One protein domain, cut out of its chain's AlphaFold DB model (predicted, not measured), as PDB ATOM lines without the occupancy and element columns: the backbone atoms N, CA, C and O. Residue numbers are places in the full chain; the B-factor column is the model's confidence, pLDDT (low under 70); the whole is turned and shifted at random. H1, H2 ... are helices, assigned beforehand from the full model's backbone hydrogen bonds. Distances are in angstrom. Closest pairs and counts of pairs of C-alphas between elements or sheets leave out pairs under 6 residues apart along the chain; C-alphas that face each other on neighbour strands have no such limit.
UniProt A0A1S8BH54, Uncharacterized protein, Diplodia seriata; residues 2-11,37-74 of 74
ATOM      1  N   MET A   2     143.981 190.034 130.275       96.69
ATOM      2  CA  MET A   2     144.350 189.724 128.884       96.69
ATOM      3  C   MET A   2     145.603 190.430 128.352       96.69
ATOM      4  O   MET A   2     146.386 189.803 127.643       96.69
ATOM      5  N   GLU A   3     145.842 191.694 128.714       97.44
ATOM      6  CA  GLU A   3     147.051 192.405 128.275       97.44
ATOM      7  C   GLU A   3     148.343 191.721 128.745       97.44
ATOM      8  O   GLU A   3     149.295 191.620 127.976       97.44
ATOM      9  N   ARG A   4     148.358 191.172 129.968       97.31
ATOM     10  CA  ARG A   4     149.517 190.440 130.499       97.31
ATOM     11  C   ARG A   4     149.708 189.101 129.788       97.31
ATOM     12  O   ARG A   4     150.802 188.833 129.305       97.31
ATOM     13  N   TRP A   5     148.649 188.294 129.656       97.31
ATOM     14  CA  TRP A   5     148.715 187.011 128.932       97.31
ATOM     15  C   TRP A   5     149.182 187.175 127.488       97.31
ATOM     16  O   TRP A   5     149.972 186.377 126.991       97.31
ATOM     17  N   THR A   6     148.727 188.229 126.818       98.12
ATOM     18  CA  THR A   6     149.055 188.479 125.412       98.12
ATOM     19  C   THR A   6     150.346 189.274 125.220       98.12
ATOM     20  O   THR A   6     150.618 189.754 124.122       98.12
ATOM     21  N   ASN A   7     151.150 189.435 126.275       98.12
ATOM     22  CA  ASN A   7     152.391 190.209 126.254       98.12
ATOM     23  C   ASN A   7     152.231 191.618 125.643       98.12
ATOM     24  O   ASN A   7     153.121 192.153 124.976       98.12
ATOM     25  N   GLY A   8     151.070 192.235 125.854       97.25
ATOM     26  CA  GLY A   8     150.758 193.569 125.365       97.25
ATOM     27  C   GLY A   8     150.216 193.637 123.939       97.25
ATOM     28  O   GLY A   8     150.026 194.756 123.465       97.25
ATOM     29  N   LEU A   9     149.966 192.502 123.271       97.44
ATOM     30  CA  LEU A   9     149.307 192.464 121.961       97.44
ATOM     31  C   LEU A   9     147.874 193.004 122.056       97.44
ATOM     32  O   LEU A   9     147.455 193.786 121.206       97.44
ATOM     33  N   TRP A  10     147.131 192.637 123.106       97.12
ATOM     34  CA  TRP A  10     145.804 193.193 123.381       97.12
ATOM     35  C   TRP A  10     145.889 194.203 124.517       97.12
ATOM     36  O   TRP A  10     146.259 193.861 125.634       97.12
ATOM     37  N   LYS A  11     145.548 195.462 124.236       96.00
ATOM     38  CA  LYS A  11     145.657 196.554 125.207       96.00
ATOM     39  C   LYS A  11     144.417 196.678 126.083       96.00
ATOM     40  O   LYS A  11     143.294 196.649 125.587       96.00
ATOM     41  N   ASP A  37     143.290 182.102 142.262       98.19
ATOM     42  CA  ASP A  37     144.641 181.560 142.405       98.19
ATOM     43  C   ASP A  37     145.406 181.452 141.071       98.19
ATOM     44  O   ASP A  37     146.548 180.989 141.038       98.19
ATOM     45  N   ALA A  38     144.808 181.889 139.957       97.94
ATOM     46  CA  ALA A  38     145.423 181.771 138.644       97.94
ATOM     47  C   ALA A  38     146.740 182.561 138.564       97.94
ATOM     48  O   ALA A  38     146.787 183.764 138.838       97.94
ATOM     49  N   ARG A  39     147.797 181.882 138.103       97.81
ATOM     50  CA  ARG A  39     149.087 182.491 137.758       97.81
ATOM     51  C   ARG A  39     149.032 183.050 136.342       97.81
ATOM     52  O   ARG A  39     148.847 182.319 135.368       97.81
ATOM     53  N   ILE A  40     149.186 184.360 136.227       97.81
ATOM     54  CA  ILE A  40     149.104 185.101 134.973       97.81
ATOM     55  C   ILE A  40     150.513 185.507 134.561       97.81
ATOM     56  O   ILE A  40     151.122 186.363 135.198       97.81
ATOM     57  N   LYS A  41     151.000 184.934 133.460       97.81
ATOM     58  CA  LYS A  41     152.260 185.309 132.806       97.81
ATOM     59  C   LYS A  41     152.096 185.350 131.283       97.81
ATOM     60  O   LYS A  41     151.184 184.690 130.779       97.81
ATOM     61  N   PRO A  42     152.931 186.096 130.546       98.38
ATOM     62  CA  PRO A  42     152.891 186.105 129.087       98.38
ATOM     63  C   PRO A  42     152.889 184.694 128.479       98.38
ATOM     64  O   PRO A  42     153.695 183.838 128.840       98.38
ATOM     65  N   LEU A  43     151.970 184.433 127.548       97.88
ATOM     66  CA  LEU A  43     151.919 183.172 126.809       97.88
ATOM     67  C   LEU A  43     153.070 183.130 125.802       97.88
ATOM     68  O   LEU A  43     153.271 184.094 125.064       97.88
ATOM     69  N   ALA A  44     153.772 181.998 125.702       97.94
ATOM     70  CA  ALA A  44     154.956 181.857 124.846       97.94
ATOM     71  C   ALA A  44     154.712 182.291 123.388       97.94
ATOM     72  O   ALA A  44     155.522 183.013 122.809       97.94
ATOM     73  N   LYS A  45     153.552 181.927 122.818       98.12
ATOM     74  CA  LYS A  45     153.146 182.367 121.473       98.12
ATOM     75  C   LYS A  45     153.078 183.894 121.370       98.12
ATOM     76  O   LYS A  45     153.617 184.476 120.437       98.12
ATOM     77  N   CYS A  46     152.466 184.551 122.350       98.31
ATOM     78  CA  CYS A  46     152.342 186.003 122.366       98.31
ATOM     79  C   CYS A  46     153.687 186.694 122.609       98.31
ATOM     80  O   CYS A  46     153.927 187.759 122.047       98.31
ATOM     81  N   VAL A  47     154.587 186.100 123.399       98.44
ATOM     82  CA  VAL A  47     155.965 186.597 123.567       98.44
ATOM     83  C   VAL A  47     156.706 186.577 122.233       98.44
ATOM     84  O   VAL A  47     157.284 187.592 121.849       98.44
ATOM     85  N   ALA A  48     156.628 185.470 121.489       98.06
ATOM     86  CA  ALA A  48     157.223 185.364 120.159       98.06
ATOM     87  C   ALA A  48     156.661 186.424 119.192       98.06
ATOM     88  O   ALA A  48     157.430 187.141 118.555       98.06
ATOM     89  N   GLU A  49     155.337 186.601 119.155       97.94
ATOM     90  CA  GLU A  49     154.666 187.591 118.294       97.94
ATOM     91  C   GLU A  49     154.987 189.053 118.655       97.94
ATOM     92  O   GLU A  49     154.853 189.945 117.821       97.94
ATOM     93  N   THR A  50     155.428 189.321 119.885       97.75
ATOM     94  CA  THR A  50     155.676 190.684 120.389       97.75
ATOM     95  C   THR A  50     157.160 191.018 120.570       97.75
ATOM     96  O   THR A  50     157.488 191.997 121.252       97.75
ATOM     97  N   GLY A  51     158.050 190.249 119.930       96.62
ATOM     98  CA  GLY A  51     159.488 190.532 119.839       96.62
ATOM     99  C   GLY A  51     160.390 189.647 120.704       96.62
ATOM    100  O   GLY A  51     161.543 190.004 120.934       96.62
ATOM    101  N   GLY A  52     159.885 188.520 121.213       97.06
ATOM    102  CA  GLY A  52     160.681 187.503 121.909       97.06
ATOM    103  C   GLY A  52     161.115 187.867 123.331       97.06
ATOM    104  O   GLY A  52     161.907 187.140 123.923       97.06
ATOM    105  N   LYS A  53     160.616 188.975 123.892       97.19
ATOM    106  CA  LYS A  53     160.906 189.412 125.265       97.19
ATOM    107  C   LYS A  53     159.630 189.474 126.089       97.19
ATOM    108  O   LYS A  53     158.647 190.083 125.664       97.19
ATOM    109  N   GLU A  54     159.656 188.881 127.274       97.44
ATOM    110  CA  GLU A  54     158.573 189.010 128.248       97.44
ATOM    111  C   GLU A  54     158.513 190.456 128.757       97.44
ATOM    112  O   GLU A  54     159.514 191.017 129.198       97.44
ATOM    113  N   LYS A  55     157.343 191.092 128.632       97.38
ATOM    114  CA  LYS A  55     157.119 192.493 129.033       97.38
ATOM    115  C   LYS A  55     156.473 192.624 130.409       97.38
ATOM    116  O   LYS A  55     156.368 193.735 130.921       97.38
ATOM    117  N   TYR A  56     155.981 191.523 130.967       97.50
ATOM    118  CA  TYR A  56     155.254 191.503 132.229       97.50
ATOM    119  C   TYR A  56     155.728 190.324 133.068       97.50
ATOM    120  O   TYR A  56     155.774 189.205 132.561       97.50
ATOM    121  N   ASP A  57     155.976 190.571 134.351       96.81
ATOM    122  CA  ASP A  57     156.245 189.514 135.325       96.81
ATOM    123  C   ASP A  57     154.983 188.697 135.640       96.81
ATOM    124  O   ASP A  57     153.845 189.176 135.478       96.81
ATOM    125  N   GLU A  58     155.198 187.471 136.125       97.38
ATOM    126  CA  GLU A  58     154.136 186.611 136.646       97.38
ATOM    127  C   GLU A  58     153.442 187.267 137.849       97.38
ATOM    128  O   GLU A  58     154.085 187.834 138.731       97.38
ATOM    129  N   VAL A  59     152.113 187.171 137.892       97.31
ATOM    130  CA  VAL A  59     151.297 187.622 139.028       97.31
ATOM    131  C   VAL A  59     150.227 186.592 139.373       97.31
ATOM    132  O   VAL A  59     149.696 185.929 138.481       97.31
ATOM    133  N   VAL A  60     149.850 186.498 140.649       98.12
ATOM    134  CA  VAL A  60     148.634 185.785 141.069       98.12
ATOM    135  C   VAL A  60     147.441 186.733 140.934       98.12
ATOM    136  O   VAL A  60     147.482 187.873 141.406       98.12
ATOM    137  N   TYR A  61     146.375 186.288 140.263       97.75
ATOM    138  CA  TYR A  61     145.231 187.147 139.945       97.75
ATOM    139  C   TYR A  61     144.570 187.755 141.193       97.75
ATOM    140  O   TYR A  61     144.331 188.963 141.226       97.75
ATOM    141  N   GLY A  62     144.326 186.953 142.231       97.69
ATOM    142  CA  GLY A  62     143.678 187.391 143.465       97.69
ATOM    143  C   GLY A  62     144.458 188.479 144.199       97.69
ATOM    144  O   GLY A  62     143.876 189.473 144.631       97.69
ATOM    145  N   GLU A  63     145.784 188.361 144.263       97.88
ATOM    146  CA  GLU A  63     146.654 189.384 144.854       97.88
ATOM    147  C   GLU A  63     146.611 190.687 144.050       97.88
ATOM    148  O   GLU A  63     146.457 191.772 144.616       97.88
ATOM    149  N   HIS A  64     146.669 190.587 142.717       95.50
ATOM    150  CA  HIS A  64     146.541 191.748 141.841       95.50
ATOM    151  C   HIS A  64     145.184 192.447 142.007       95.50
ATOM    152  O   HIS A  64     145.124 193.677 142.073       95.50
ATOM    153  N   LEU A  65     144.095 191.673 142.070       96.06
ATOM    154  CA  LEU A  65     142.739 192.181 142.255       96.06
ATOM    155  C   LEU A  65     142.604 192.911 143.594       96.06
ATOM    156  O   LEU A  65     142.136 194.048 143.623       96.06
ATOM    157  N   LEU A  66     143.057 192.298 144.690       96.56
ATOM    158  CA  LEU A  66     143.018 192.920 146.013       96.56
ATOM    159  C   LEU A  66     143.868 194.194 146.070       96.56
ATOM    160  O   LEU A  66     143.429 195.185 146.651       96.56
ATOM    161  N   GLY A  67     145.044 194.201 145.435       96.50
ATOM    162  CA  GLY A  67     145.881 195.397 145.317       96.50
ATOM    163  C   GLY A  67     145.174 196.539 144.579       96.50
ATOM    164  O   GLY A  67     145.187 197.675 145.048       96.50
ATOM    165  N   LYS A  68     144.493 196.236 143.464       93.12
ATOM    166  CA  LYS A  68     143.679 197.200 142.703       93.12
ATOM    167  C   LYS A  68     142.503 197.738 143.511       93.12
ATOM    168  O   LYS A  68     142.272 198.940 143.507       93.12
ATOM    169  N   VAL A  69     141.751 196.860 144.177       94.19
ATOM    170  CA  VAL A  69     140.585 197.255 144.979       94.19
ATOM    171  C   VAL A  69     141.016 198.156 146.130       94.19
ATOM    172  O   VAL A  69     140.412 199.205 146.321       94.19
ATOM    173  N   LYS A  70     142.090 197.791 146.842       94.69
ATOM    174  CA  LYS A  70     142.674 198.642 147.882       94.69
ATOM    175  C   LYS A  70     143.079 199.997 147.311       94.69
ATOM    176  O   LYS A  70     142.491 200.986 147.697       94.69
ATOM    177  N   GLY A  71     143.974 200.039 146.324       94.81
ATOM    178  CA  GLY A  71     144.511 201.307 145.816       94.81
ATOM    179  C   GLY A  71     143.510 202.227 145.103       94.81
ATOM    180  O   GLY A  71     143.795 203.409 144.948       94.81
ATOM    181  N   ASN A  72     142.366 201.711 144.638       89.38
ATOM    182  CA  ASN A  72     141.357 202.521 143.949       89.38
ATOM    183  C   ASN A  72     140.243 203.034 144.869       89.38
ATOM    184  O   ASN A  72     139.613 204.035 144.529       89.38
ATOM    185  N   PHE A  73     139.935 202.319 145.954       84.88
ATOM    186  CA  PHE A  73     138.720 202.553 146.744       84.88
ATOM    187  C   PHE A  73     138.964 202.776 148.242       84.88
ATOM    188  O   PHE A  73     138.026 203.182 148.926       84.88
ATOM    189  N   TYR A  74     140.173 202.514 148.745       72.31
ATOM    190  CA  TYR A  74     140.562 202.674 150.148       72.31
ATOM    191  C   TYR A  74     141.846 203.501 150.255       72.31
ATOM    192  O   TYR A  74     141.955 204.250 151.247       72.31
TER     193      TYR A  74
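AT A GLANCE: This is residues 2 to 11 and 37 to 74 of the 74 residues of an uncharacterized protein of Diplodia seriata (UniProt A0A1S8BH54). H3 is an arm at one end, with residues 65 to 74 sticking out from a body of mostly unnamed chain that holds the short helices H1 and H2, near each other. Residues 39 to 40 pair briefly, antiparallel, with 59 to 60, just before H3. The printed part has 48 residues, 23 of them, under half, in helices H1, H2, H3 in that order; it has no named strand and is all helix, loose, with radius of gyration of the C-alphas 12.2 A, spanning 38 by 20 by 13 A.

HOW THE PARTS SIT: H3, residues 61 to 73, is apart from H1, residues 2 to 5, and from H2, residues 44 to 49. H1 and H2 are close but not clearly touching; their closest C-alphas, Trp 5 and Cys 46, are 7.6 A apart. Every O i to N i+4 pair is within hydrogen-bond range in H2 and H3; H1 is too short for one.

IN THESE COORDINATES: H3 runs 18.1 A, from C-alpha 61 at (145.231, 187.147, 139.945) to C-alpha 73 at (138.720, 202.553, 146.744). H2 measures 8.7 A and H1 5.1 A.

THE WHOLE: Residues 12 to 36 are not printed; C-alphas 11 and 37 are 22.8 A apart across this cut. H2 to H3 is a long link. No printed residue is under pLDDT 70.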